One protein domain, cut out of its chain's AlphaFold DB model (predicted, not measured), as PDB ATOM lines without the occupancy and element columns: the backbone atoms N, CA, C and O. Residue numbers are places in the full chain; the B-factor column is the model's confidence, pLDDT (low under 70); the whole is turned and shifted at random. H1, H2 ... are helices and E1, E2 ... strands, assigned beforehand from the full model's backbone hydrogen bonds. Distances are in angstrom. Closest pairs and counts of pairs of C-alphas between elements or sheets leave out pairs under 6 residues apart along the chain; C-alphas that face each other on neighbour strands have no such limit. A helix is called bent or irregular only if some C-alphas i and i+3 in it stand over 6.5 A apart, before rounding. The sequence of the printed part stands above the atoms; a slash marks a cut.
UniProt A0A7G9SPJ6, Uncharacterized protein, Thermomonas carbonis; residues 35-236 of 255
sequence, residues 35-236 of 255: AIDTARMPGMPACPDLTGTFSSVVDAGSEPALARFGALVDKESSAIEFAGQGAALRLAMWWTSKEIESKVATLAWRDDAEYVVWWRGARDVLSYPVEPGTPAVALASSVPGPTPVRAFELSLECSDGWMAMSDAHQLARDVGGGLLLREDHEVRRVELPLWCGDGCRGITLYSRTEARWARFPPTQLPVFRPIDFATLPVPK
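AT A GLANCE: This is residues 35 to 236 of the 255 residues of an uncharacterized protein of Thermomonas carbonis (UniProt A0A7G9SPJ6). Picture two antiparallel sheets and a group of helices set one after another: a twisted, curled sheet of five strands, E6 to E10, then a smaller sheet of four strands, E2 to E5, then the helices H1, H2 and H3 at the far end, with H3 beside the edge of the smaller sheet. The last two strands of the larger sheet, E9 and E10, reach well beyond the other three as a long, bent, two-stranded arm, and residues 195 to 200 at its tip stick out; from the other end of E10, residues 217 to 236, with no named element, run past the smaller sheet to the helices. The printed part has 202 residues, with ten named strands and three named helices in the order E1 E2 E3 E4 H1 H2 H3 E5 E6 E7 E8 E9 E10, a mixed class of helices and strands. It is loose, with a radius of gyration of the C-alphas of 20.5 A and spans of 64 by 46 by 33 A.

IN THESE COORDINATES: Start at Ala 35 and go on to C-alpha 44 at (83.217, 145.972, 216.466), where E1 begins; it covers residues 44 to 48. E2 is residues 52 to 55, E3 residues 79 to 85, 19.8 A long, and E4 residues 88 to 94, 19.5 A. Find C-alpha 97 at (100.325, 155.434, 186.368); from there H1 runs 19.8 A to residue 110. H2, residues 112 to 126, is 19.1 A long and only just irregular, with C-alphas 121 and 124 6.8 A apart. H3 is residues 135 to 142. Then come E5, residues 149 to 153, E6, residues 157 to 159, E7, residues 162 to 164, and E8, residues 169 to 173. E9, residues 179 to 192, is 39.0 A long, and E10, residues 203 to 216, is 37.7 A, ending at C-alpha 216 at (92.297, 163.841, 204.704).

HOW THE PARTS SIT: E1 pairs with no named strand; its closest C-alpha to E6 is that of Cys 47, 5.0 A from that of Cys 158. Next look at the sheet E2 E3 E4 E5, in that order, where E2, E3 and E4 form a meander, each strand the antiparallel neighbour of the one before. N 54 and O 80 are 2.8 A apart between E2 and E3, N 81 and O 92 2.7 A between E3 and E4, and N 91 and O 152 2.8 A between E4 and E5. H3 is on this sheet at a height of 5.1 A, over none of its strands; its closest C-alphas to E5 are those of Ser 141 and Arg 150, 4.6 A. H2 touches H3 with residues 122 to 126 alone, closest at the C-alphas of Val 125 and Ala 140, 6.1 A, a helical hairpin with a shallow tilt of 8 degrees, opposite ways. H1 and H2, another helical hairpin, touch at the C-alphas of Ala 108 and Tyr 115, 5.3 A, at a shallow tilt of 28 degrees. H1 and H3 are apart. Every O i to N i+4 pair is within hydrogen-bond range in H1, against 9 of 11 in H2 and 3 of 4 in H3. The second meander is E6 E7 E8 E9 E10, only just strongly twisted, with C-alphas up to 4.2 A off its best plane. Find N 164 and O 157 at 2.7 A between E6 and E7, N 163 and O 171 at 2.8 A between E7 and E8, N 170 and O 182 at 2.8 A between E8 and E9, and N 190 and O 206 at 2.8 A in the hairpin of E9 and E10. E10 bends by 68 degrees at residue 206. Between the sheets, the closest C-alphas of E2 and E10 are those of Ser 55 and Phe 216, 5.6 A.

THE WHOLE: The two C-alphas farthest apart, those of Trp 195 and Ala 230, are 65.4 A from each other. The printed part has no cut. The link from E2 to E3, 23 residues, is long. Mean pLDDT of the printed part is 85.9; 18 residues are under 70, residues 67 to 73 and 192 to 202.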
ATOM      1  N   ALA A  35      82.763 167.372 212.899       89.31
ATOM      2  CA  ALA A  35      82.474 166.418 213.961       89.31
ATOM      3  C   ALA A  35      82.851 164.985 213.548       89.31
ATOM      4  O   ALA A  35      82.806 164.629 212.368       89.31
ATOM      5  N   ILE A  36      83.181 164.162 214.542       89.94
ATOM      6  CA  ILE A  36      83.474 162.739 214.354       89.94
ATOM      7  C   ILE A  36      82.178 161.998 213.998       89.94
ATOM      8  O   ILE A  36      81.133 162.228 214.611       89.94
ATOM      9  N   ASP A  37      82.258 161.104 213.018       92.81
ATOM     10  CA  ASP A  37      81.179 160.207 212.623       92.81
ATOM     11  C   ASP A  37      80.913 159.152 213.717       92.81
ATOM     12  O   ASP A  37      81.811 158.610 214.374       92.81
ATOM     13  N   THR A  38      79.639 158.845 213.929       92.75
ATOM     14  CA  THR A  38      79.196 157.829 214.884       92.75
ATOM     15  C   THR A  38      79.044 156.447 214.252       92.75
ATOM     16  O   THR A  38      78.797 155.489 214.984       92.75
ATOM     17  N   ALA A  39      79.251 156.306 212.936       93.00
ATOM     18  CA  ALA A  39      79.303 155.014 212.257       93.00
ATOM     19  C   ALA A  39      80.372 154.087 212.866       93.00
ATOM     20  O   ALA A  39      81.460 154.520 213.270       93.00
ATOM     21  N   ARG A  40      80.048 152.793 212.968       93.25
ATOM     22  CA  ARG A  40      80.896 151.765 213.591       93.25
ATOM     23  C   ARG A  40      81.041 150.554 212.690       93.25
ATOM     24  O   ARG A  40      80.109 150.205 211.967       93.25
ATOM     25  N   MET A  41      82.189 149.891 212.789       92.06
ATOM     26  CA  MET A  41      82.444 148.667 212.037       92.06
ATOM     27  C   MET A  41      81.473 147.543 212.446       92.06
ATOM     28  O   MET A  41      81.207 147.354 213.641       92.06
ATOM     29  N   PRO A  42      80.974 146.739 211.490       89.75
ATOM     30  CA  PRO A  42      80.158 145.569 211.796       89.75
ATOM     31  C   PRO A  42      80.896 144.585 212.717       89.75
ATOM     32  O   PRO A  42      81.984 144.113 212.405       89.75
ATOM     33  N   GLY A  43      80.291 144.254 213.860       88.31
ATOM     34  CA  GLY A  43      80.882 143.337 214.843       88.31
ATOM     35  C   GLY A  43      81.930 143.963 215.774       88.31
ATOM     36  O   GLY A  43      82.380 143.284 216.692       88.31
ATOM     37  N   MET A  44      82.274 145.247 215.604       90.12
ATOM     38  CA  MET A  44      83.217 145.972 216.466       90.12
ATOM     39  C   MET A  44      82.662 147.358 216.846       90.12
ATOM     40  O   MET A  44      83.100 148.373 216.309       90.12
ATOM     41  N   PRO A  45      81.710 147.443 217.796       88.75
ATOM     42  CA  PRO A  45      81.003 148.692 218.115       88.75
ATOM     43  C   PRO A  45      81.890 149.788 218.729       88.75
ATOM     44  O   PRO A  45      81.498 150.953 218.742       88.75
ATOM     45  N   ALA A  46      83.075 149.435 219.235       89.88
ATOM     46  CA  ALA A  46      84.068 150.398 219.709       89.88
ATOM     47  C   ALA A  46      84.883 151.028 218.564       89.88
ATOM     48  O   ALA A  46      85.446 152.109 218.747       89.88
ATOM     49  N   CYS A  47      84.941 150.375 217.397       91.94
ATOM     50  CA  CYS A  47      85.744 150.807 216.260       91.94
ATOM     51  C   CYS A  47      84.959 151.724 215.322       91.94
ATOM     52  O   CYS A  47      83.842 151.368 214.925       91.94
ATOM     53  N   PRO A  48      85.529 152.875 214.924       94.44
ATOM     54  CA  PRO A  48      84.934 153.700 213.883       94.44
ATOM     55  C   PRO A  48      84.915 152.947 212.555       94.44
ATOM     56  O   PRO A  48      85.853 152.220 212.233       94.44
ATOM     57  N   ASP A  49      83.862 153.152 211.768       94.06
ATOM     58  CA  ASP A  49      83.869 152.725 210.373       94.06
ATOM     59  C   ASP A  49      84.763 153.670 209.558       94.06
ATOM     60  O   ASP A  49      84.383 154.800 209.253       94.06
ATOM     61  N   LEU A  50      85.977 153.214 209.248       94.06
ATOM     62  CA  LEU A  50      86.932 153.955 208.423       94.06
ATOM     63  C   LEU A  50      86.780 153.658 206.929       94.06
ATOM     64  O   LEU A  50      87.570 154.173 206.143       94.06
ATOM     65  N   THR A  51      85.818 152.824 206.517       94.06
ATOM     66  CA  THR A  51      85.728 152.391 205.120       94.06
ATOM     67  C   THR A  51      85.518 153.567 204.169       94.06
ATOM     68  O   THR A  51      84.677 154.447 204.378       94.06
ATOM     69  N   GLY A  52      86.324 153.606 203.110       93.88
ATOM     70  CA  GLY A  52      86.310 154.706 202.156       93.88
ATOM     71  C   GLY A  52      87.667 154.996 201.537       93.88
ATOM     72  O   GLY A  52      88.650 154.283 201.741       93.88
ATOM     73  N   THR A  53      87.691 156.059 200.740       94.69
ATOM     74  CA  THR A  53      88.841 156.479 199.944       94.69
ATOM     75  C   THR A  53      89.144 157.943 200.216       94.69
ATOM     76  O   THR A  53      88.270 158.806 200.118       94.69
ATOM     77  N   PHE A  54      90.393 158.229 200.559       93.88
ATOM     78  CA  PHE A  54      90.841 159.506 201.098       93.88
ATOM     79  C   PHE A  54      92.060 160.002 200.327       93.88
ATOM     80  O   PHE A  54      92.863 159.208 199.831       93.88
ATOM     81  N   SER A  55      92.192 161.315 200.182       91.75
ATOM     82  CA  SER A  55      93.402 161.900 199.608       91.75
ATOM     83  C   SER A  55      94.597 161.625 200.519       91.75
ATOM     84  O   SER A  55      94.448 161.568 201.733       91.75
ATOM     85  N   SER A  56      95.793 161.491 199.953       88.06
ATOM     86  CA  SER A  56      97.038 161.557 200.731       88.06
ATOM     87  C   SER A  56      97.414 162.995 201.121       88.06
ATOM     88  O   SER A  56      98.319 163.209 201.927       88.06
ATOM     89  N   VAL A  57      96.716 163.992 200.566       87.94
ATOM     90  CA  VAL A  57      96.916 165.415 200.841       87.94
ATOM     91  C   VAL A  57      95.921 165.870 201.900       87.94
ATOM     92  O   VAL A  57      94.723 165.628 201.779       87.94
ATOM     93  N   VAL A  58      96.415 166.544 202.937       88.94
ATOM     94  CA  VAL A  58      95.579 167.058 204.029       88.94
ATOM     95  C   VAL A  58      94.879 168.371 203.659       88.94
ATOM     96  O   VAL A  58      95.406 169.169 202.881       88.94
ATOM     97  N   ASP A  59      93.721 168.627 204.266       89.50
ATOM     98  CA  ASP A  59      92.989 169.887 204.108       89.50
ATOM     99  C   ASP A  59      93.731 171.085 204.712       89.50
ATOM    100  O   ASP A  59      94.510 170.965 205.665       89.50
ATOM    101  N   ALA A  60      93.402 172.279 204.212       84.00
ATOM    102  CA  ALA A  60      93.836 173.533 204.813       84.00
ATOM    103  C   ALA A  60      93.413 173.613 206.294       84.00
ATOM    104  O   ALA A  60      92.272 173.325 206.644       84.00
ATOM    105  N   GLY A  61      94.341 174.020 207.163       82.25
ATOM    106  CA  GLY A  61      94.130 174.056 208.616       82.25
ATOM    107  C   GLY A  61      94.516 172.765 209.347       82.25
ATOM    108  O   GLY A  61      94.542 172.764 210.575       82.25
ATOM    109  N   SER A  62      94.864 171.701 208.619       87.12
ATOM    110  CA  SER A  62      95.533 170.524 209.185       87.12
ATOM    111  C   SER A  62      96.988 170.821 209.540       87.12
ATOM    112  O   SER A  62      97.637 171.645 208.894       87.12
ATOM    113  N   GLU A  63      97.524 170.099 210.522       84.94
ATOM    114  CA  GLU A  63      98.937 170.169 210.886       84.94
ATOM    115  C   GLU A  63      99.818 169.617 209.741       84.94
ATOM    116  O   GLU A  63      99.748 168.424 209.426       84.94
ATOM    117  N   PRO A  64     100.695 170.427 209.116       76.94
ATOM    118  CA  PRO A  64     101.505 169.973 207.983       76.94
ATOM    119  C   PRO A  64     102.504 168.871 208.349       76.94
ATOM    120  O   PRO A  64     102.885 168.070 207.494       76.94
ATOM    121  N   ALA A  65     102.939 168.809 209.613       77.12
ATOM    122  CA  ALA A  65     103.784 167.719 210.090       77.12
ATOM    123  C   ALA A  65     103.060 166.362 210.023       77.12
ATOM    124  O   ALA A  65     103.700 165.353 209.736       77.12
ATOM    125  N   LEU A  66     101.732 166.348 210.189       77.94
ATOM    126  CA  LEU A  66     100.896 165.149 210.115       77.94
ATOM    127  C   LEU A  66     100.510 164.738 208.700       77.94
ATOM    128  O   LEU A  66     100.227 163.566 208.468       77.94
ATOM    129  N   ALA A  67     100.614 165.645 207.725       66.62
ATOM    130  CA  ALA A  67     100.596 165.261 206.311       66.62
ATOM    131  C   ALA A  67     101.699 164.237 205.983       66.62
ATOM    132  O   ALA A  67     101.652 163.545 204.972       66.62
ATOM    133  N   ARG A  68     102.714 164.141 206.851       64.12
ATOM    134  CA  ARG A  68     103.833 163.207 206.761       64.12
ATOM    135  C   ARG A  68     103.663 162.031 207.712       64.12
ATOM    136  O   ARG A  68     104.673 161.646 208.287       64.12
ATOM    137  N   PHE A  69     102.448 161.513 207.898       61.34
ATOM    138  CA  PHE A  69     102.117 160.350 208.733       61.34
ATOM    139  C   PHE A  69     103.057 159.153 208.457       61.34
ATOM    140  O   PHE A  69     102.801 158.272 207.636       61.34
ATOM    141  N   GLY A  70     104.225 159.190 209.102       49.94
ATOM    142  CA  GLY A  70     105.511 158.899 208.451       49.94
ATOM    143  C   GLY A  70     105.948 157.449 208.465       49.94
ATOM    144  O   GLY A  70     107.094 157.166 208.130       49.94
ATOM    145  N   ALA A  71     105.048 156.553 208.853       51.03
ATOM    146  CA  ALA A  71     105.284 155.115 208.892       51.03
ATOM    147  C   ALA A  71     104.192 154.298 208.182       51.03
ATOM    148  O   ALA A  71     104.428 153.139 207.860       51.03
ATOM    149  N   LEU A  72     103.013 154.880 207.931       58.66
ATOM    150  CA  LEU A  72     101.837 154.146 207.441       58.66
ATOM    151  C   LEU A  72     101.400 154.580 206.042       58.66
ATOM    152  O   LEU A  72     100.818 153.776 205.321       58.66
ATOM    153  N   VAL A  73     101.695 155.825 205.657       68.38
ATOM    154  CA  VAL A  73     101.379 156.355 204.330       68.38
ATOM    155  C   VAL A  73     102.666 156.815 203.651       68.38
ATOM    156  O   VAL A  73     103.375 157.690 204.149       68.38
ATOM    157  N   ASP A  74     102.982 156.216 202.507       73.25
ATOM    158  CA  ASP A  74     104.043 156.680 201.625       73.25
ATOM    159  C   ASP A  74     103.661 158.075 201.121       73.25
ATOM    160  O   ASP A  74     102.579 158.288 200.564       73.25
ATOM    161  N   LYS A  75     104.574 159.025 201.330       70.69
ATOM    162  CA  LYS A  75     104.414 160.445 200.992       70.69
ATOM    163  C   LYS A  75     104.164 160.679 199.509       70.69
ATOM    164  O   LYS A  75     103.703 161.749 199.135       70.69
ATOM    165  N   GLU A  76     104.521 159.710 198.676       81.81
ATOM    166  CA  GLU A  76     104.354 159.785 197.232       81.81
ATOM    167  C   GLU A  76     103.054 159.132 196.757       81.81
ATOM    168  O   GLU A  76     102.800 159.126 195.558       81.81
ATOM    169  N   SER A  77     102.255 158.532 197.649       88.38
ATOM    170  CA  SER A  77     100.934 158.015 197.276       88.38
ATOM    171  C   SER A  77      99.977 159.162 196.962       88.38
ATOM    172  O   SER A  77     100.075 160.244 197.535       88.38
ATOM    173  N   SER A  78      99.037 158.924 196.051       90.44
ATOM    174  CA  SER A  78      97.994 159.877 195.653       90.44
ATOM    175  C   SER A  78      96.699 159.699 196.457       90.44
ATOM    176  O   SER A  78      95.942 160.652 196.657       90.44
ATOM    177  N   ALA A  79      96.413 158.473 196.900       92.62
ATOM    178  CA  ALA A  79      95.201 158.159 197.649       92.62
ATOM    179  C   ALA A  79      95.417 157.014 198.641       92.62
ATOM    180  O   ALA A  79      96.298 156.169 198.473       92.62
ATOM    181  N   ILE A  80      94.557 156.983 199.649       92.25
ATOM    182  CA  ILE A  80      94.491 155.978 200.700       92.25
ATOM    183  C   ILE A  80      93.103 155.341 200.645       92.25
ATOM    184  O   ILE A  80      92.093 156.036 200.597       92.25
ATOM    185  N   GLU A  81      93.035 154.022 200.663       93.38
ATOM    186  CA  GLU A  81      91.810 153.235 200.742       93.38
ATOM    187  C   GLU A  81      91.794 152.471 202.061       93.38
ATOM    188  O   GLU A  81      92.767 151.804 202.408       93.38
ATOM    189  N   PHE A  82      90.664 152.511 202.752       92.94
ATOM    190  CA  PHE A  82      90.349 151.579 203.822       92.94
ATOM    191  C   PHE A  82      89.212 150.677 203.347       92.94
ATOM    192  O   PHE A  82      88.092 151.134 203.108       92.94
ATOM    193  N   ALA A  83      89.503 149.387 203.198       90.50
ATOM    194  CA  ALA A  83      88.538 148.375 202.791       90.50
ATOM    195  C   ALA A  83      88.206 147.478 203.986       90.50
ATOM    196  O   ALA A  83      89.084 146.803 204.525       90.50
ATOM    197  N   GLY A  84      86.944 147.488 204.410       84.94
ATOM    198  CA  GLY A  84      86.460 146.704 205.543       84.94
ATOM    199  C   GLY A  84      85.723 145.446 205.092       84.94
ATOM    200  O   GLY A  84      84.926 145.492 204.156       84.94
ATOM    201  N   GLN A  85      85.949 144.332 205.788       81.94
ATOM    202  CA  GLN A  85      85.169 143.105 205.629       81.94
ATOM    203  C   GLN A  85      84.811 142.542 207.009       81.94
ATOM    204  O   GLN A  85      85.572 141.798 207.626       81.94
ATOM    205  N   GLY A  86      83.633 142.916 207.514       82.81
ATOM    206  CA  GLY A  86      83.221 142.580 208.878       82.81
ATOM    207  C   GLY A  86      84.134 143.245 209.909       82.81
ATOM    208  O   GLY A  86      84.208 144.469 209.961       82.81
ATOM    209  N   ALA A  87      84.839 142.427 210.693       82.00
ATOM    210  CA  ALA A  87      85.785 142.867 211.720       82.00
ATOM    211  C   ALA A  87      87.238 142.984 211.216       82.00
ATOM    212  O   ALA A  87      88.141 143.130 212.026       82.00
ATOM    213  N   ALA A  88      87.488 142.872 209.908       86.94
ATOM    214  CA  ALA A  88      88.807 143.095 209.318       86.94
ATOM    215  C   ALA A  88      88.850 144.446 208.595       86.94
ATOM    216  O   ALA A  88      87.852 144.857 207.989       86.94
ATOM    217  N   LEU A  89      90.005 145.111 208.636       89.88
ATOM    218  CA  LEU A  89      90.252 146.357 207.920       89.88
ATOM    219  C   LEU A  89      91.614 146.309 207.236       89.88
ATOM    220  O   LEU A  89      92.648 146.117 207.877       89.88
ATOM    221  N   ARG A  90      91.598 146.564 205.934       91.12
ATOM    222  CA  ARG A  90      92.787 146.647 205.099       91.12
ATOM    223  C   ARG A  90      93.032 148.092 204.702       91.12
ATOM    224  O   ARG A  90      92.136 148.750 204.177       91.12
ATOM    225  N   LEU A  91      94.259 148.549 204.898       91.25
ATOM    226  CA  LEU A  91      94.776 149.798 204.355       91.25
ATOM    227  C   LEU A  91      95.381 149.528 202.978       91.25
ATOM    228  O   LEU A  91      96.136 148.572 202.822       91.25
ATOM    229  N   ALA A  92      95.116 150.378 201.993       92.31
ATOM    230  CA  ALA A  92      95.866 150.405 200.749       92.31
ATOM    231  C   ALA A  92      96.247 151.817 200.336       92.31
ATOM    232  O   ALA A  92      95.438 152.735 200.355       92.31
ATOM    233  N   MET A  93      97.493 151.974 199.919       93.06
ATOM    234  CA  MET A  93      98.009 153.197 199.326       93.06
ATOM    235  C   MET A  93      98.038 153.036 197.821       93.06
ATOM    236  O   MET A  93      98.443 151.980 197.336       93.06
ATOM    237  N   TRP A  94      97.639 154.078 197.106       94.06
ATOM    238  CA  TRP A  94      97.468 154.051 195.664       94.06
ATOM    239  C   TRP A  94      98.284 155.141 194.981       94.06
ATOM    240  O   TRP A  94      98.332 156.284 195.440       94.06
ATOM    241  N   TRP A  95      98.863 154.788 193.839       93.44
ATOM    242  CA  TRP A  95      99.608 155.681 192.959       93.44
ATOM    243  C   TRP A  95      98.978 155.704 191.568       93.44
ATOM    244  O   TRP A  95      98.437 154.715 191.076       93.44
ATOM    245  N   THR A  96      99.089 156.845 190.905       90.81
ATOM    246  CA  THR A  96      98.751 157.020 189.495       90.81
ATOM    247  C   THR A  96      99.775 156.329 188.592       90.81
ATOM    248  O   THR A  96     100.942 156.167 188.954       90.81
ATOM    249  N   SER A  97      99.385 155.992 187.356       89.56
ATOM    250  CA  SER A  97     100.325 155.434 186.368       89.56
ATOM    251  C   SER A  97     101.547 156.326 186.146       89.56
ATOM    252  O   SER A  97     102.660 155.821 186.085       89.56
ATOM    253  N   LYS A  98     101.365 157.654 186.124       89.38
ATOM    254  CA  LYS A  98     102.461 158.612 185.933       89.38
ATOM    255  C   LYS A  98     103.488 158.563 187.071       89.38
ATOM    256  O   LYS A  98     104.688 158.657 186.822       89.38
ATOM    257  N   GLU A  99     103.034 158.429 188.316       91.88
ATOM    258  CA  GLU A  99     103.931 158.288 189.472       91.88
ATOM    259  C   GLU A  99     104.718 156.980 189.394       91.88
ATOM    260  O   GLU A  99     105.927 156.972 189.634       91.88
ATOM    261  N   ILE A 100     104.062 155.887 188.995       93.25
ATOM    262  CA  ILE A 100     104.730 154.595 188.822       93.25
ATOM    263  C   ILE A 100     105.741 154.638 187.683       93.25
ATOM    264  O   ILE A 100     106.884 154.251 187.900       93.25
ATOM    265  N   GLU A 101     105.388 155.173 186.520       91.12
ATOM    266  CA  GLU A 101     106.315 155.353 185.397       91.12
ATOM    267  C   GLU A 101     107.555 156.161 185.808       91.12
ATOM    268  O   GLU A 101     108.681 155.768 185.502       91.12
ATOM    269  N   SER A 102     107.375 157.241 186.575       91.44
ATOM    270  CA  SER A 102     108.489 158.044 187.094       91.44
ATOM    271  C   SER A 102     109.383 157.253 188.058       91.44
ATOM    272  O   SER A 102     110.614 157.324 187.973       91.44
ATOM    273  N   LYS A 103     108.788 156.487 188.982       93.75
ATOM    274  CA  LYS A 103     109.529 155.622 189.916       93.75
ATOM    275  C   LYS A 103     110.274 154.503 189.180       93.75
ATOM    276  O   LYS A 103     111.414 154.207 189.528       93.75
ATOM    277  N   VAL A 104     109.675 153.920 188.142       93.94
ATOM    278  CA  VAL A 104     110.295 152.896 187.285       93.94
ATOM    279  C   VAL A 104     111.477 153.469 186.510       93.94
ATOM    280  O   VAL A 104     112.547 152.869 186.517       93.94
ATOM    281  N   ALA A 105     111.323 154.646 185.896       91.81
ATOM    282  CA  ALA A 105     112.415 155.319 185.196       91.81
ATOM    283  C   ALA A 105     113.586 155.634 186.141       91.81
ATOM    284  O   ALA A 105     114.750 155.455 185.782       91.81
ATOM    285  N   THR A 106     113.275 156.051 187.372       92.81
ATOM    286  CA  THR A 106     114.278 156.308 188.415       92.81
ATOM    287  C   THR A 106     114.997 155.022 188.818       92.81
ATOM    288  O   THR A 106     116.222 155.015 188.912       92.81
ATOM    289  N   LEU A 107     114.257 153.927 189.022       93.81
ATOM    290  CA  LEU A 107     114.824 152.620 189.354       93.81
ATOM    291  C   LEU A 107     115.758 152.117 188.246       93.81
ATOM    292  O   LEU A 107     116.894 151.754 188.534       93.81
ATOM    293  N   ALA A 108     115.305 152.173 186.991       91.62
ATOM    294  CA  ALA A 108     116.071 151.749 185.822       91.62
ATOM    295  C   ALA A 108     117.378 152.533 185.630       91.62
ATOM    296  O   ALA A 108     118.321 152.009 185.055       91.62
ATOM    297  N   TRP A 109     117.431 153.790 186.075       90.88
ATOM    298  CA  TRP A 109     118.643 154.607 185.998       90.88
ATOM    299  C   TRP A 109     119.576 154.412 187.201       90.88
ATOM    300  O   TRP A 109     120.793 154.514 187.061       90.88
ATOM    301  N   ARG A 110     119.010 154.178 188.390       93.12
ATOM    302  CA  ARG A 110     119.758 154.142 189.652       93.12
ATOM    303  C   ARG A 110     120.420 152.792 189.913       93.12
ATOM    304  O   ARG A 110     121.543 152.773 190.412       93.12
ATOM    305  N   ASP A 111     119.707 151.695 189.669       92.12
ATOM    306  CA  ASP A 111     120.133 150.353 190.067       92.12
ATOM    307  C   ASP A 111     119.645 149.299 189.063       92.12
ATOM    308  O   ASP A 111     118.505 148.829 189.115       92.12
ATOM    309  N   ASP A 112     120.539 148.906 188.154       89.62
ATOM    310  CA  ASP A 112     120.257 147.901 187.126       89.62
ATOM    311  C   ASP A 112     119.859 146.543 187.733       89.62
ATOM    312  O   ASP A 112     119.009 145.846 187.177       89.62
ATOM    313  N   ALA A 113     120.444 146.143 188.867       89.81
ATOM    314  CA  ALA A 113     120.181 144.838 189.468       89.81
ATOM    315  C   ALA A 113     118.786 144.792 190.108       89.81
ATOM    316  O   ALA A 113     118.023 143.850 189.863       89.81
ATOM    317  N   GLU A 114     118.426 145.823 190.875       91.31
ATOM    318  CA  GLU A 114     117.087 145.975 191.453       91.31
ATOM    319  C   GLU A 114     116.031 146.131 190.344       91.31
ATOM    320  O   GLU A 114     114.967 145.506 190.400       91.31
ATOM    321  N   TYR A 115     116.355 146.866 189.276       93.62
ATOM    322  CA  TYR A 115     115.498 146.995 188.101       93.62
ATOM    323  C   TYR A 115     115.252 145.656 187.392       93.62
ATOM    324  O   TYR A 115     114.111 145.364 187.037       93.62
ATOM    325  N   VAL A 116     116.269 144.800 187.223       91.81
ATOM    326  CA  VAL A 116     116.099 143.448 186.649       91.81
ATOM    327  C   VAL A 116     115.130 142.608 187.490       91.81
ATOM    328  O   VAL A 116     114.279 141.911 186.930       91.81
ATOM    329  N   VAL A 117     115.261 142.650 188.821       91.81
ATOM    330  CA  VAL A 117     114.391 141.900 189.743       91.81
ATOM    331  C   VAL A 117     112.956 142.408 189.656       91.81
ATOM    332  O   VAL A 117     112.040 141.604 189.449       91.81
ATOM    333  N   TRP A 118     112.765 143.728 189.741       94.94
ATOM    334  CA  TRP A 118     111.456 144.356 189.586       94.94
ATOM    335  C   TRP A 118     110.841 144.013 188.228       94.94
ATOM    336  O   TRP A 118     109.731 143.501 188.191       94.94
ATOM    337  N   TRP A 119     111.562 144.202 187.119       93.50
ATOM    338  CA  TRP A 119     111.029 144.016 185.764       93.50
ATOM    339  C   TRP A 119     110.493 142.598 185.552       93.50
ATOM    340  O   TRP A 119     109.414 142.425 184.991       93.50
ATOM    341  N   ARG A 120     111.201 141.574 186.048       89.69
ATOM    342  CA  ARG A 120     110.743 140.177 185.961       89.69
ATOM    343  C   ARG A 120     109.496 139.913 186.802       89.69
ATOM    344  O   ARG A 120     108.586 139.261 186.311       89.69
ATOM    345  N   GLY A 121     109.462 140.391 188.047       88.81
ATOM    346  CA  GLY A 121     108.325 140.163 188.948       88.81
ATOM    347  C   GLY A 121     107.093 141.001 188.595       88.81
ATOM    348  O   GLY A 121     105.962 140.560 188.771       88.81
ATOM    349  N   ALA A 122     107.310 142.203 188.071       93.38
ATOM    350  CA  ALA A 122     106.269 143.158 187.737       93.38
ATOM    351  C   ALA A 122     105.590 142.844 186.404       93.38
ATOM    352  O   ALA A 122     104.408 143.139 186.265       93.38
ATOM    353  N   ARG A 123     106.300 142.259 185.428       91.62
ATOM    354  CA  ARG A 123     105.778 142.064 184.067       91.62
ATOM    355  C   ARG A 123     104.451 141.319 184.045       91.62
ATOM    356  O   ARG A 123     103.499 141.807 183.446       91.62
ATOM    357  N   ASP A 124     104.361 140.182 184.718       89.25
ATOM    358  CA  ASP A 124     103.160 139.342 184.650       89.25
ATOM    359  C   ASP A 124     101.989 139.902 185.472       89.25
ATOM    360  O   ASP A 124     100.842 139.527 185.248       89.25
ATOM    361  N   VAL A 125     102.264 140.824 186.400       91.75
ATOM    362  CA  VAL A 125     101.265 141.393 187.313       91.75
ATOM    363  C   VAL A 125     100.781 142.763 186.836       91.75
ATOM    364  O   VAL A 125      99.582 143.013 186.777       91.75
ATOM    365  N   LEU A 126     101.706 143.651 186.465       93.81
ATOM    366  CA  LEU A 126     101.434 145.052 186.129       93.81
ATOM    367  C   LEU A 126     101.144 145.282 184.637       93.81
ATOM    368  O   LEU A 126     100.832 146.408 184.251       93.81
ATOM    369  N   SER A 127     101.211 144.234 183.803       90.81
ATOM    370  CA  SER A 127     100.700 144.266 182.417       90.81
ATOM    371  C   SER A 127      99.170 144.206 182.343       90.81
ATOM    372  O   SER A 127      98.601 144.344 181.260       90.81
ATOM    373  N   TYR A 128      98.492 144.009 183.478       88.50
ATOM    374  CA  TYR A 128      97.038 143.952 183.576       88.50
ATOM    375  C   TYR A 128      96.495 145.071 184.475       88.50
ATOM    376  O   TYR A 128      97.236 145.613 185.302       88.50
ATOM    377  N   PRO A 129      95.211 145.448 184.322       87.50
ATOM    378  CA  PRO A 129      94.586 146.436 185.193       87.50
ATOM    379  C   PRO A 129      94.590 145.974 186.654       87.50
ATOM    380  O   PRO A 129      94.324 144.809 186.948       87.50
ATOM    381  N   VAL A 130      94.862 146.905 187.569       89.50
ATOM    382  CA  VAL A 130      94.793 146.676 189.016       89.50
ATOM    383  C   VAL A 130      93.606 147.464 189.546       89.50
ATOM    384  O   VAL A 130      93.676 148.685 189.680       89.50
ATOM    385  N   GLU A 131      92.507 146.761 189.806       86.94
ATOM    386  CA  GLU A 131      91.251 147.367 190.247       86.94
ATOM    387  C   GLU A 131      91.024 147.169 191.755       86.94
ATOM    388  O   GLU A 131      91.314 146.085 192.279       86.94
ATOM    389  N   PRO A 132      90.484 148.176 192.465       83.44
ATOM    390  CA  PRO A 132      90.166 148.074 193.888       83.44
ATOM    391  C   PRO A 132      89.244 146.891 194.205       83.44
ATOM    392  O   PRO A 132      88.354 146.549 193.430       83.44
ATOM    393  N   GLY A 133      89.463 146.245 195.353       78.19
ATOM    394  CA  GLY A 133      88.656 145.101 195.799       78.19
ATOM    395  C   GLY A 133      88.877 143.788 195.034       78.19
ATOM    396  O   GLY A 133      88.198 142.803 195.323       78.19
ATOM    397  N   THR A 134      89.818 143.732 194.086       84.12
ATOM    398  CA  THR A 134      90.084 142.520 193.294       84.12
ATOM    399  C   THR A 134      91.308 141.726 193.768       84.12
ATOM    400  O   THR A 134      92.229 142.286 194.372       84.12
ATOM    401  N   PRO A 135      91.379 140.439 193.358       84.88
ATOM    402  CA  PRO A 135      92.571 139.615 193.207       84.88
ATOM    403  C   PRO A 135      93.909 140.338 193.097       84.88
ATOM    404  O   PRO A 135      94.892 140.092 193.799       84.88
ATOM    405  N   ALA A 136      93.905 141.228 192.102       87.50
ATOM    406  CA  ALA A 136      95.070 141.881 191.549       87.50
ATOM    407  C   ALA A 136      95.731 142.840 192.539       87.50
ATOM    408  O   ALA A 136      96.937 143.041 192.446       87.50
ATOM    409  N   VAL A 137      94.995 143.384 193.517       90.12
ATOM    410  CA  VAL A 137      95.563 144.284 194.533       90.12
ATOM    411  C   VAL A 137      96.601 143.565 195.387       90.12
ATOM    412  O   VAL A 137      97.689 144.092 195.606       90.12
ATOM    413  N   ALA A 138      96.302 142.342 195.833       90.06
ATOM    414  CA  ALA A 138      97.231 141.556 196.640       90.06
ATOM    415  C   ALA A 138      98.483 141.168 195.835       90.06
ATOM    416  O   ALA A 138      99.605 141.313 196.321       90.06
ATOM    417  N   LEU A 139      98.296 140.745 194.578       91.62
ATOM    418  CA  LEU A 139      99.398 140.411 193.675       91.62
ATOM    419  C   LEU A 139     100.274 141.634 193.386       91.62
ATOM    420  O   LEU A 139     101.487 141.573 193.584       91.62
ATOM    421  N   ALA A 140      99.683 142.766 193.000       93.00
ATOM    422  CA  ALA A 140     100.407 144.008 192.741       93.00
ATOM    423  C   ALA A 140     101.138 144.510 193.995       93.00
ATOM    424  O   ALA A 140     102.302 144.908 193.916       93.00
ATOM    425  N   SER A 141     100.512 144.403 195.168       92.75
ATOM    426  CA  SER A 141     101.134 144.758 196.446       92.75
ATOM    427  C   SER A 141     102.319 143.864 196.816       92.75
ATOM    428  O   SER A 141     103.149 144.281 197.623       92.75
ATOM    429  N   SER A 142     102.442 142.669 196.235       91.69
ATOM    430  CA  SER A 142     103.579 141.768 196.464       91.69
ATOM    431  C   SER A 142     104.776 142.026 195.540       91.69
ATOM    432  O   SER A 142     105.875 141.549 195.818       91.69
ATOM    433  N   VAL A 143     104.599 142.806 194.464       93.00
ATOM    434  CA  VAL A 143     105.672 143.101 193.501       93.00
ATOM    435  C   VAL A 143     106.783 143.907 194.192       93.00
ATOM    436  O   VAL A 143     106.504 144.994 194.702       93.00
ATOM    437  N   PRO A 144     108.043 143.441 194.221       88.06
ATOM    438  CA  PRO A 144     109.138 144.187 194.842       88.06
ATOM    439  C   PRO A 144     109.499 145.401 193.981       88.06
ATOM    440  O   PRO A 144     109.826 145.210 192.819       88.06
ATOM    441  N   GLY A 145     109.451 146.627 194.522       91.25
ATOM    442  CA  GLY A 145     109.774 147.873 193.797       91.25
ATOM    443  C   GLY A 145     108.559 148.768 193.478       91.25
ATOM    444  O   GLY A 145     107.593 148.785 194.238       91.25
ATOM    445  N   PRO A 146     108.575 149.574 192.404       94.44
ATOM    446  CA  PRO A 146     107.434 150.413 192.027       94.44
ATOM    447  C   PRO A 146     106.171 149.593 191.711       94.44
ATOM    448  O   PRO A 146     106.204 148.666 190.907       94.44
ATOM    449  N   THR A 147     105.039 149.932 192.324       94.88
ATOM    450  CA  THR A 147     103.749 149.255 192.102       94.88
ATOM    451  C   THR A 147     102.606 150.242 192.334       94.88
ATOM    452  O   THR A 147     102.752 151.107 193.198       94.88
ATOM    453  N   PRO A 148     101.474 150.145 191.614       94.06
ATOM    454  CA  PRO A 148     100.355 151.073 191.779       94.06
ATOM    455  C   PRO A 148      99.633 150.980 193.115       94.06
ATOM    456  O   PRO A 148      98.866 151.885 193.437       94.06
ATOM    457  N   VAL A 149      99.844 149.905 193.878       94.31
ATOM    458  CA  VAL A 149      99.168 149.709 195.156       94.31
ATOM    459  C   VAL A 149     100.036 148.968 196.164       94.31
ATOM    460  O   VAL A 149     100.737 148.014 195.830       94.31
ATOM    461  N   ARG A 150      99.959 149.395 197.423       92.56
ATOM    462  CA  ARG A 150     100.576 148.741 198.580       92.56
ATOM    463  C   ARG A 150      99.518 148.583 199.651       92.56
ATOM    464  O   ARG A 150      99.008 149.583 200.147       92.56
ATOM    465  N   ALA A 151      99.179 147.343 199.963       91.25
ATOM    466  CA  ALA A 151      98.120 146.988 200.885       91.25
ATOM    467  C   ALA A 151      98.666 146.263 202.119       91.25
ATOM    468  O   ALA A 151      99.565 145.429 202.010       91.25
ATOM    469  N   PHE A 152      98.079 146.563 203.274       87.50
ATOM    470  CA  PHE A 152      98.437 145.997 204.570       87.50
ATOM    471  C   PHE A 152      97.168 145.749 205.379       87.50
ATOM    472  O   PHE A 152      96.233 146.550 205.345       87.50
ATOM    473  N   GLU A 153      97.146 144.652 206.124       88.56
ATOM    474  CA  GLU A 153      96.125 144.428 207.145       88.56
ATOM    475  C   GLU A 153      96.451 145.271 208.378       88.56
ATOM    476  O   GLU A 153      97.617 145.390 208.768       88.56
ATOM    477  N   LEU A 154      95.423 145.857 208.987       86.50
ATOM    478  CA  LEU A 154      95.575 146.639 210.206       86.50
ATOM    479  C   LEU A 154      95.237 145.799 211.434       86.50
ATOM    480  O   LEU A 154      94.253 145.060 211.452       86.50
ATOM    481  N   SER A 155      96.040 145.955 212.487       84.00
ATOM    482  CA  SER A 155      95.646 145.505 213.821       84.00
ATOM    483  C   SER A 155      94.624 146.485 214.379       84.00
ATOM    484  O   SER A 155      94.841 147.695 214.339       84.00
ATOM    485  N   LEU A 156      93.506 145.968 214.880       85.75
ATOM    486  CA  LEU A 156      92.394 146.789 215.337       85.75
ATOM    487  C   LEU A 156      92.424 146.928 216.853       85.75
ATOM    488  O   LEU A 156      92.032 146.019 217.584       85.75
ATOM    489  N   GLU A 157      92.835 148.100 217.311       91.94
ATOM    490  CA  GLU A 157      92.678 148.532 218.693       91.94
ATOM    491  C   GLU A 157      91.833 149.797 218.689       91.94
ATOM    492  O   GLU A 157      92.177 150.776 218.034       91.94
ATOM    493  N   CYS A 158      90.689 149.776 219.369       91.12
ATOM    494  CA  CYS A 158      89.737 150.874 219.291       91.12
ATOM    495  C   CYS A 158      89.228 151.279 220.664       91.12
ATOM    496  O   CYS A 158      88.924 150.431 221.504       91.12
ATOM    497  N   SER A 159      89.053 152.581 220.851       88.06
ATOM    498  CA  SER A 159      88.408 153.150 222.027       88.06
ATOM    499  C   SER A 159      87.612 154.385 221.634       88.06
ATOM    500  O   SER A 159      88.132 155.262 220.948       88.06
ATOM    501  N   ASP A 160      86.362 154.464 222.083       83.50
ATOM    502  CA  ASP A 160      85.522 155.662 221.975       83.50
ATOM    503  C   ASP A 160      85.385 156.240 220.552       83.50
ATOM    504  O   ASP A 160      85.364 157.453 220.353       83.50
ATOM    505  N   GLY A 161      85.261 155.372 219.540       86.19
ATOM    506  CA  GLY A 161      85.121 155.808 218.145       86.19
ATOM    507  C   GLY A 161      86.431 156.257 217.495       86.19
ATOM    508  O   GLY A 161      86.400 156.852 216.422       86.19
ATOM    509  N   TRP A 162      87.562 155.934 218.117       91.50
ATOM    510  CA  TRP A 162      88.898 156.061 217.553       91.50
ATOM    511  C   TRP A 162      89.518 154.688 217.346       91.50
ATOM    512  O   TRP A 162      89.324 153.781 218.154       91.50
ATOM    513  N   MET A 163      90.287 154.553 216.274       92.56
ATOM    514  CA  MET A 163      91.142 153.409 215.995       92.56
ATOM    515  C   MET A 163      92.594 153.808 216.240       92.56
ATOM    516  O   MET A 163      93.107 154.712 215.586       92.56
ATOM    517  N   ALA A 164      93.260 153.153 217.181       90.88
ATOM    518  CA  ALA A 164      94.680 153.329 217.420       90.88
ATOM    519  C   ALA A 164      95.486 152.656 216.300       90.88
ATOM    520  O   ALA A 164      95.289 151.486 215.984       90.88
ATOM    521  N   MET A 165      96.404 153.415 215.710       85.75
ATOM    522  CA  MET A 165      97.389 152.929 214.737       85.75
ATOM    523  C   MET A 165      98.759 152.720 215.384       85.75
ATOM    524  O   MET A 165      99.561 151.910 214.929       85.75
ATOM    525  N   SER A 166      99.031 153.485 216.438       83.06
ATOM    526  CA  SER A 166     100.149 153.316 217.361       83.06
ATOM    527  C   SER A 166      99.804 154.018 218.677       83.06
ATOM    528  O   SER A 166      98.777 154.691 218.762       83.06
ATOM    529  N   ASP A 167     100.692 153.955 219.670       79.56
ATOM    530  CA  ASP A 167     100.504 154.632 220.966       79.56
ATOM    531  C   ASP A 167     100.204 156.139 220.857       79.56
ATOM    532  O   ASP A 167      99.568 156.710 221.740       79.56
ATOM    533  N   ALA A 168     100.677 156.783 219.785       82.81
ATOM    534  CA  ALA A 168     100.527 158.217 219.554       82.81
ATOM    535  C   ALA A 168      99.472 158.554 218.494       82.81
ATOM    536  O   ALA A 168      98.984 159.677 218.481       82.81
ATOM    537  N   HIS A 169      99.119 157.626 217.603       87.31
ATOM    538  CA  HIS A 169      98.326 157.931 216.415       87.31
ATOM    539  C   HIS A 169      96.957 157.272 216.460       87.31
ATOM    540  O   HIS A 169      96.845 156.056 216.619       87.31
ATOM    541  N   GLN A 170      95.920 158.072 216.240       90.88
ATOM    542  CA  GLN A 170      94.534 157.635 216.264       90.88
ATOM    543  C   GLN A 170      93.799 158.107 215.012       90.88
ATOM    544  O   GLN A 170      93.938 159.254 214.590       90.88
ATOM    545  N   LEU A 171      92.992 157.223 214.438       92.88
ATOM    546  CA  LEU A 171      92.165 157.483 213.269       92.88
ATOM    547  C   LEU A 171      90.685 157.474 213.631       92.88
ATOM    548  O   LEU A 171      90.219 156.640 214.406       92.88
ATOM    549  N   ALA A 172      89.938 158.378 213.016       94.06
ATOM    550  CA  ALA A 172      88.486 158.380 213.025       94.06
ATOM    551  C   ALA A 172      87.976 158.831 211.657       94.06
ATOM    552  O   ALA A 172      88.738 159.291 210.808       94.06
ATOM    553  N   ARG A 173      86.670 158.720 211.444       94.25
ATOM    554  CA  ARG A 173      86.003 159.296 210.281       94.25
ATOM    555  C   ARG A 173      85.234 160.529 210.713       94.25
ATOM    556  O   ARG A 173      84.736 160.578 211.836       94.25
ATOM    557  N   ASP A 174      85.146 161.523 209.847       94.25
ATOM    558  CA  ASP A 174      84.286 162.676 210.080       94.25
ATOM    559  C   ASP A 174      82.936 162.573 209.369       94.25
ATOM    560  O   ASP A 174      82.765 161.821 208.410       94.25
ATOM    561  N   VAL A 175      81.974 163.380 209.820       93.75
ATOM    562  CA  VAL A 175      80.616 163.451 209.249       93.75
ATOM    563  C   VAL A 175      80.576 163.883 207.777       93.75
ATOM    564  O   VAL A 175      79.578 163.659 207.097       93.75
ATOM    565  N   GLY A 176      81.639 164.512 207.271       93.25
ATOM    566  CA  GLY A 176      81.820 164.863 205.861       93.25
ATOM    567  C   GLY A 176      82.474 163.750 205.036       93.25
ATOM    568  O   GLY A 176      82.821 163.983 203.878       93.25
ATOM    569  N   GLY A 177      82.672 162.563 205.618       93.12
ATOM    570  CA  GLY A 177      83.272 161.402 204.968       93.12
ATOM    571  C   GLY A 177      84.789 161.475 204.804       93.12
ATOM    572  O   GLY A 177      85.331 160.665 204.059       93.12
ATOM    573  N   GLY A 178      85.469 162.424 205.453       94.06
ATOM    574  CA  GLY A 178      86.929 162.496 205.499       94.06
ATOM    575  C   GLY A 178      87.528 161.605 206.585       94.06
ATOM    576  O   GLY A 178      86.838 161.167 207.509       94.06
ATOM    577  N   LEU A 179      88.824 161.334 206.463       93.81
ATOM    578  CA  LEU A 179      89.605 160.622 207.467       93.81
ATOM    579  C   LEU A 179      90.259 161.647 208.390       93.81
ATOM    580  O   LEU A 179      90.988 162.534 207.945       93.81
ATOM    581  N   LEU A 180      90.011 161.504 209.682       92.38
ATOM    582  CA  LEU A 180      90.646 162.291 210.721       92.38
ATOM    583  C   LEU A 180      91.810 161.515 211.304       92.38
ATOM    584  O   LEU A 180      91.689 160.342 211.653       92.38
ATOM    585  N   LEU A 181      92.914 162.222 211.468       92.06
ATOM    586  CA  LEU A 181      94.087 161.761 212.164       92.06
ATOM    587  C   LEU A 181      94.344 162.671 213.360       92.06
ATOM    588  O   LEU A 181      94.449 163.890 213.216       92.06
ATOM    589  N   ARG A 182      94.505 162.052 214.523       89.88
ATOM    590  CA  ARG A 182      94.991 162.679 215.745       89.88
ATOM    591  C   ARG A 182      96.348 162.078 216.111       89.88
ATOM    592  O   ARG A 182      96.495 160.858 216.129       89.88
ATOM    593  N   GLU A 183      97.321 162.928 216.416       89.06
ATOM    594  CA  GLU A 183      98.599 162.535 217.015       89.06
ATOM    595  C   GLU A 183      98.734 163.170 218.397       89.06
ATOM    596  O   GLU A 183      98.769 164.393 218.522       89.06
ATOM    597  N   ASP A 184      98.852 162.345 219.429       85.81
ATOM    598  CA  ASP A 184      99.201 162.779 220.775       85.81
ATOM    599  C   ASP A 184     100.732 162.864 220.891       85.81
ATOM    600  O   ASP A 184     101.435 161.865 221.043       85.81
ATOM    601  N   HIS A 185     101.266 164.081 220.814       81.69
ATOM    602  CA  HIS A 185     102.699 164.350 220.847       81.69
ATOM    603  C   HIS A 185     103.157 164.721 222.265       81.69
ATOM    604  O   HIS A 185     102.703 165.716 222.837       81.69
ATOM    605  N   GLU A 186     104.102 163.973 222.843       79.88
ATOM    606  CA  GLU A 186     104.703 164.312 224.141       79.88
ATOM    607  C   GLU A 186     105.602 165.550 223.989       79.88
ATOM    608  O   GLU A 186     106.653 165.522 223.355       79.88
ATOM    609  N   VAL A 187     105.177 166.680 224.553       79.44
ATOM    610  CA  VAL A 187     105.887 167.967 224.451       79.44
ATOM    611  C   VAL A 187     106.895 168.142 225.578       79.44
ATOM    612  O   VAL A 187     107.900 168.837 225.424       79.44
ATOM    613  N   ARG A 188     106.644 167.530 226.737       76.25
ATOM    614  CA  ARG A 188     107.567 167.599 227.869       76.25
ATOM    615  C   ARG A 188     107.399 166.396 228.773       76.25
ATOM    616  O   ARG A 188     106.281 166.098 229.173       76.25
ATOM    617  N   ARG A 189     108.515 165.810 229.197       77.25
ATOM    618  CA  ARG A 189     108.567 164.781 230.234       77.25
ATOM    619  C   ARG A 189     109.673 165.102 231.223       77.25
ATOM    620  O   ARG A 189     110.792 165.421 230.836       77.25
ATOM    621  N   VAL A 190     109.337 165.077 232.505       75.25
ATOM    622  CA  VAL A 190     110.281 165.212 233.612       75.25
ATOM    623  C   VAL A 190     110.242 163.903 234.376       75.25
ATOM    624  O   VAL A 190     109.198 163.516 234.904       75.25
ATOM    625  N   GLU A 191     111.379 163.224 234.428       76.31
ATOM    626  CA  GLU A 191     111.550 161.996 235.194       76.31
ATOM    627  C   GLU A 191     112.452 162.249 236.397       76.31
ATOM    628  O   GLU A 191     113.389 163.046 236.329       76.31
ATOM    629  N   LEU A 192     112.186 161.545 237.494       67.69
ATOM    630  CA  LEU A 192     113.174 161.345 238.539       67.69
ATOM    631  C   LEU A 192     114.105 160.223 238.052       67.69
ATOM    632  O   LEU A 192     113.639 159.083 237.933       67.69
ATOM    633  N   PRO A 193     115.383 160.502 237.738       61.81
ATOM    634  CA  PRO A 193     116.294 159.456 237.306       61.81
ATOM    635  C   PRO A 193     116.526 158.503 238.479       61.81
ATOM    636  O   PRO A 193     117.113 158.876 239.497       61.81
ATOM    637  N   LEU A 194     116.052 157.266 238.350       64.81
ATOM    638  CA  LEU A 194     116.472 156.194 239.239       64.81
ATOM    639  C   LEU A 194     117.814 155.692 238.718       64.81
ATOM    640  O   LEU A 194     117.920 155.274 237.567       64.81
ATOM    641  N   TRP A 195     118.849 155.762 239.550       61.16
ATOM    642  CA  TRP A 195     120.139 155.157 239.238       61.16
ATOM    643  C   TRP A 195     119.975 153.631 239.190       61.16
ATOM    644  O   TRP A 195     120.097 152.953 240.206       61.16
ATOM    645  N   CYS A 196     119.680 153.092 238.010       59.47
ATOM    646  CA  CYS A 196     119.742 151.662 237.736       59.47
ATOM    647  C   CYS A 196     120.347 151.390 236.353       59.47
ATOM    648  O   CYS A 196     119.670 150.933 235.448       59.47
ATOM    649  N   GLY A 197     121.647 151.667 236.206       55.84
ATOM    650  CA  GLY A 197     122.440 151.282 235.028       55.84
ATOM    651  C   GLY A 197     121.923 151.796 233.675       55.84
ATOM    652  O   GLY A 197     120.998 152.607 233.596       55.84
ATOM    653  N   ASP A 198     122.546 151.321 232.596       47.41
ATOM    654  CA  ASP A 198     122.164 151.678 231.230       47.41
ATOM    655  C   ASP A 198     120.850 150.975 230.850       47.41
ATOM    656  O   ASP A 198     120.795 149.752 230.732       47.41
ATOM    657  N   GLY A 199     119.778 151.752 230.664       55.44
ATOM    658  CA  GLY A 199     118.497 151.270 230.123       55.44
ATOM    659  C   GLY A 199     117.274 151.440 231.029       55.44
ATOM    660  O   GLY A 199     116.152 151.215 230.578       55.44
ATOM    661  N   CYS A 200     117.445 151.876 232.278       58.97
ATOM    662  CA  CYS A 200     116.316 152.182 233.154       58.97
ATOM    663  C   CYS A 200     115.619 153.498 232.773       58.97
ATOM    664  O   CYS A 200     116.240 154.560 232.766       58.97
ATOM    665  N   ARG A 201     114.300 153.449 232.541       59.47
ATOM    666  CA  ARG A 201     113.444 154.648 232.517       59.47
ATOM    667  C   ARG A 201     113.139 155.090 233.953       59.47
ATOM    668  O   ARG A 201     112.852 154.248 234.802       59.47
ATOM    669  N   GLY A 202     113.229 156.392 234.231       65.62
ATOM    670  CA  GLY A 202     112.972 156.948 235.561       65.62
ATOM    671  C   GLY A 202     111.483 156.963 235.921       65.62
ATOM    672  O   GLY A 202     110.613 156.675 235.098       65.62
ATOM    673  N   ILE A 203     111.160 157.341 237.162       72.38
ATOM    674  CA  ILE A 203     109.759 157.565 237.557       72.38
ATOM    675  C   ILE A 203     109.299 158.875 236.917       72.38
ATOM    676  O   ILE A 203     109.873 159.931 237.188       72.38
ATOM    677  N   THR A 204     108.263 158.832 236.077       70.12
ATOM    678  CA  THR A 204     107.696 160.041 235.463       70.12
ATOM    679  C   THR A 204     107.030 160.912 236.527       70.12
ATOM    680  O   THR A 204     106.044 160.513 237.139       70.12
ATOM    681  N   LEU A 205     107.569 162.112 236.746       74.75
ATOM    682  CA  LEU A 205     107.014 163.099 237.676       74.75
ATOM    683  C   LEU A 205     105.977 163.990 236.995       74.75
ATOM    684  O   LEU A 205     104.999 164.410 237.610       74.75
ATOM    685  N   TYR A 206     106.216 164.299 235.723       72.44
ATOM    686  CA  TYR A 206     105.382 165.184 234.927       72.44
ATOM    687  C   TYR A 206     105.504 164.801 233.458       72.44
ATOM    688  O   TYR A 206     106.619 164.675 232.952       72.44
ATOM    689  N   SER A 207     104.376 164.672 232.766       77.12
ATOM    690  CA  SER A 207     104.351 164.675 231.310       77.12
ATOM    691  C   SER A 207     103.256 165.608 230.800       77.12
ATOM    692  O   SER A 207     102.181 165.730 231.396       77.12
ATOM    693  N   ARG A 208     103.555 166.302 229.704       79.56
ATOM    694  CA  ARG A 208     102.622 167.138 228.954       79.56
ATOM    695  C   ARG A 208     102.561 166.618 227.534       79.56
ATOM    696  O   ARG A 208     103.588 166.548 226.862       79.56
ATOM    697  N   THR A 209     101.349 166.317 227.097       80.69
ATOM    698  CA  THR A 209     101.060 165.838 225.745       80.69
ATOM    699  C   THR A 209     100.158 166.854 225.054       80.69
ATOM    700  O   THR A 209      99.283 167.430 225.699       80.69
ATOM    701  N   GLU A 210     100.376 167.102 223.769       83.88
ATOM    702  CA  GLU A 210      99.543 167.977 222.939       83.88
ATOM    703  C   GLU A 210      98.983 167.176 221.769       83.88
ATOM    704  O   GLU A 210      99.710 166.398 221.157       83.88
ATOM    705  N   ALA A 211      97.696 167.360 221.471       86.56
ATOM    706  CA  ALA A 211      97.048 166.678 220.361       86.56
ATOM    707  C   ALA A 211      97.176 167.524 219.091       86.56
ATOM    708  O   ALA A 211      96.759 168.683 219.049       86.56
ATOM    709  N   ARG A 212      97.736 166.931 218.042       88.12
ATOM    710  CA  ARG A 212      97.813 167.490 216.691       88.12
ATOM    711  C   ARG A 212      96.789 166.805 215.807       88.12
ATOM    712  O   ARG A 212      96.500 165.626 215.992       88.12
ATOM    713  N   TRP A 213      96.260 167.540 214.837       89.50
ATOM    714  CA  TRP A 213      95.128 167.089 214.036       89.50
ATOM    715  C   TRP A 213      95.393 167.264 212.547       89.50
ATOM    716  O   TRP A 213      95.919 168.291 212.111       89.50
ATOM    717  N   ALA A 214      94.989 166.275 211.762       91.00
ATOM    718  CA  ALA A 214      94.958 166.350 210.314       91.00
ATOM    719  C   ALA A 214      93.670 165.742 209.775       91.00
ATOM    720  O   ALA A 214      93.139 164.778 210.324       91.00
ATOM    721  N   ARG A 215      93.175 166.320 208.685       92.19
ATOM    722  CA  ARG A 215      92.028 165.814 207.944       92.19
ATOM    723  C   ARG A 215      92.452 165.492 206.522       92.19
ATOM    724  O   ARG A 215      93.010 166.346 205.840       92.19
ATOM    725  N   PHE A 216      92.136 164.286 206.077       92.62
ATOM    726  CA  PHE A 216      92.297 163.841 204.704       92.62
ATOM    727  C   PHE A 216      90.909 163.794 204.047       92.62
ATOM    728  O   PHE A 216      90.057 163.002 204.470       92.62
ATOM    729  N   PRO A 217      90.627 164.651 203.052       93.75
ATOM    730  CA  PRO A 217      89.313 164.717 202.429       93.75
ATOM    731  C   PRO A 217      89.013 163.441 201.628       93.75
ATOM    732  O   PRO A 217      89.940 162.778 201.147       93.75
ATOM    733  N   PRO A 218      87.726 163.094 201.441       95.62
ATOM    734  CA  PRO A 218      87.354 161.991 200.569       95.62
ATOM    735  C   PRO A 218      87.816 162.267 199.134       95.62
ATOM    736  O   PRO A 218      87.732 163.393 198.641       95.62
ATOM    737  N   THR A 219      88.290 161.230 198.450       94.44
ATOM    738  CA  THR A 219      88.748 161.313 197.057       94.44
ATOM    739  C   THR A 219      88.306 160.089 196.264       94.44
ATOM    740  O   THR A 219      87.851 159.097 196.831       94.44
ATOM    741  N   GLN A 220      88.466 160.139 194.946       92.19
ATOM    742  CA  GLN A 220      88.345 158.965 194.088       92.19
ATOM    743  C   GLN A 220      89.696 158.261 193.962       92.19
ATOM    744  O   GLN A 220      90.743 158.913 193.926       92.19
ATOM    745  N   LEU A 221      89.675 156.932 193.866       90.31
ATOM    746  CA  LEU A 221      90.896 156.174 193.626       90.31
ATOM    747  C   LEU A 221      91.481 156.496 192.250       90.31
ATOM    748  O   LEU A 221      90.729 156.662 191.283       90.31
ATOM    749  N   PRO A 222      92.818 156.577 192.141       85.38
ATOM    750  CA  PRO A 222      93.451 156.772 190.855       85.38
ATOM    751  C   PRO A 222      93.200 155.544 189.979       85.38
ATOM    752  O   PRO A 222      93.351 154.401 190.408       85.38
ATOM    753  N   VAL A 223      92.837 155.781 188.721       80.25
ATOM    754  CA  VAL A 223      92.720 154.705 187.736       80.25
ATOM    755  C   VAL A 223      94.124 154.316 187.291       80.25
ATOM    756  O   VAL A 223      94.806 155.096 186.620       80.25
ATOM    757  N   PHE A 224      94.553 153.107 187.648       84.69
ATOM    758  CA  PHE A 224      95.803 152.561 187.145       84.69
ATOM    759  C   PHE A 224      95.612 151.987 185.743       84.69
ATOM    760  O   PHE A 224      94.834 151.060 185.518       84.69
ATOM    761  N   ARG A 225      96.364 152.535 184.791       86.94
ATOM    762  CA  ARG A 225      96.563 151.928 183.478       86.94
ATOM    763  C   ARG A 225      97.725 150.938 183.545       86.94
ATOM    764  O   ARG A 225      98.746 151.300 184.133       86.94
ATOM    765  N   PRO A 226      97.590 149.757 182.918       89.88
ATOM    766  CA  PRO A 226      98.674 148.790 182.816       89.88
ATOM    767  C   PRO A 226      99.959 149.410 182.272       89.88
ATOM    768  O   PRO A 226      99.911 150.276 181.395       89.88
ATOM    769  N   ILE A 227     101.100 148.934 182.766       88.19
ATOM    770  CA  ILE A 227     102.409 149.355 182.268       88.19
ATOM    771  C   ILE A 227     102.680 148.646 180.943       88.19
ATOM    772  O   ILE A 227     102.642 147.418 180.866       88.19
ATOM    773  N   ASP A 228     103.024 149.417 179.913       89.94
ATOM    774  CA  ASP A 228     103.536 148.856 178.668       89.94
ATOM    775  C   ASP A 228     105.033 148.547 178.801       89.94
ATOM    776  O   ASP A 228     105.904 149.386 178.552       89.94
ATOM    777  N   PHE A 229     105.341 147.307 179.178       90.06
ATOM    778  CA  PHE A 229     106.717 146.828 179.313       90.06
ATOM    779  C   PHE A 229     107.512 146.859 178.000       90.06
ATOM    780  O   PHE A 229     108.739 146.793 178.060       90.06
ATOM    781  N   ALA A 230     106.867 146.985 176.830       87.62
ATOM    782  CA  ALA A 230     107.575 147.156 175.561       87.62
ATOM    783  C   ALA A 230     108.198 148.556 175.413       87.62
ATOM    784  O   ALA A 230     109.135 148.729 174.636       87.62
ATOM    785  N   THR A 231     107.704 149.543 176.167       87.88
ATOM    786  CA  THR A 231     108.245 150.915 176.171       87.88
ATOM    787  C   THR A 231     109.382 151.118 177.169       87.88
ATOM    788  O   THR A 231     110.084 152.127 177.111       87.88
ATOM    789  N   LEU A 232     109.587 150.162 178.077       87.44
ATOM    790  CA  LEU A 232     110.618 150.239 179.104       87.44
ATOM    791  C   LEU A 232     111.972 149.717 178.594       87.44
ATOM    792  O   LEU A 232     112.006 148.800 177.769       87.44
ATOM    793  N   PRO A 233     113.107 150.231 179.113       85.94
ATOM    794  CA  PRO A 233     114.419 149.674 178.813       85.94
ATOM    795  C   PRO A 233     114.460 148.185 179.161       85.94
ATOM    796  O   PRO A 233     114.155 147.798 180.290       85.94
ATOM    797  N   VAL A 234     114.846 147.341 178.203       83.75
ATOM    798  CA  VAL A 234     115.016 145.909 178.470       83.75
ATOM    799  C   VAL A 234     116.195 145.746 179.434       83.75
ATOM    800  O   VAL A 234     117.292 146.215 179.109       83.75
ATOM    801  N   PRO A 235     116.011 145.101 180.601       83.19
ATOM    802  CA  PRO A 235     117.098 144.924 181.549       83.19
ATOM    803  C   PRO A 235     118.234 144.139 180.894       83.19
ATOM    804  O   PRO A 235     118.011 143.056 180.341       83.19
ATOM    805  N   LYS A 236     119.462 144.659 180.959       74.56
ATOM    806  CA  LYS A 236     120.636 143.895 180.537       74.56
ATOM    807  C   LYS A 236     120.792 142.750 181.527       74.56
ATOM    808  O   LYS A 236     121.105 142.959 182.694       74.56
TER     809      LYS A 236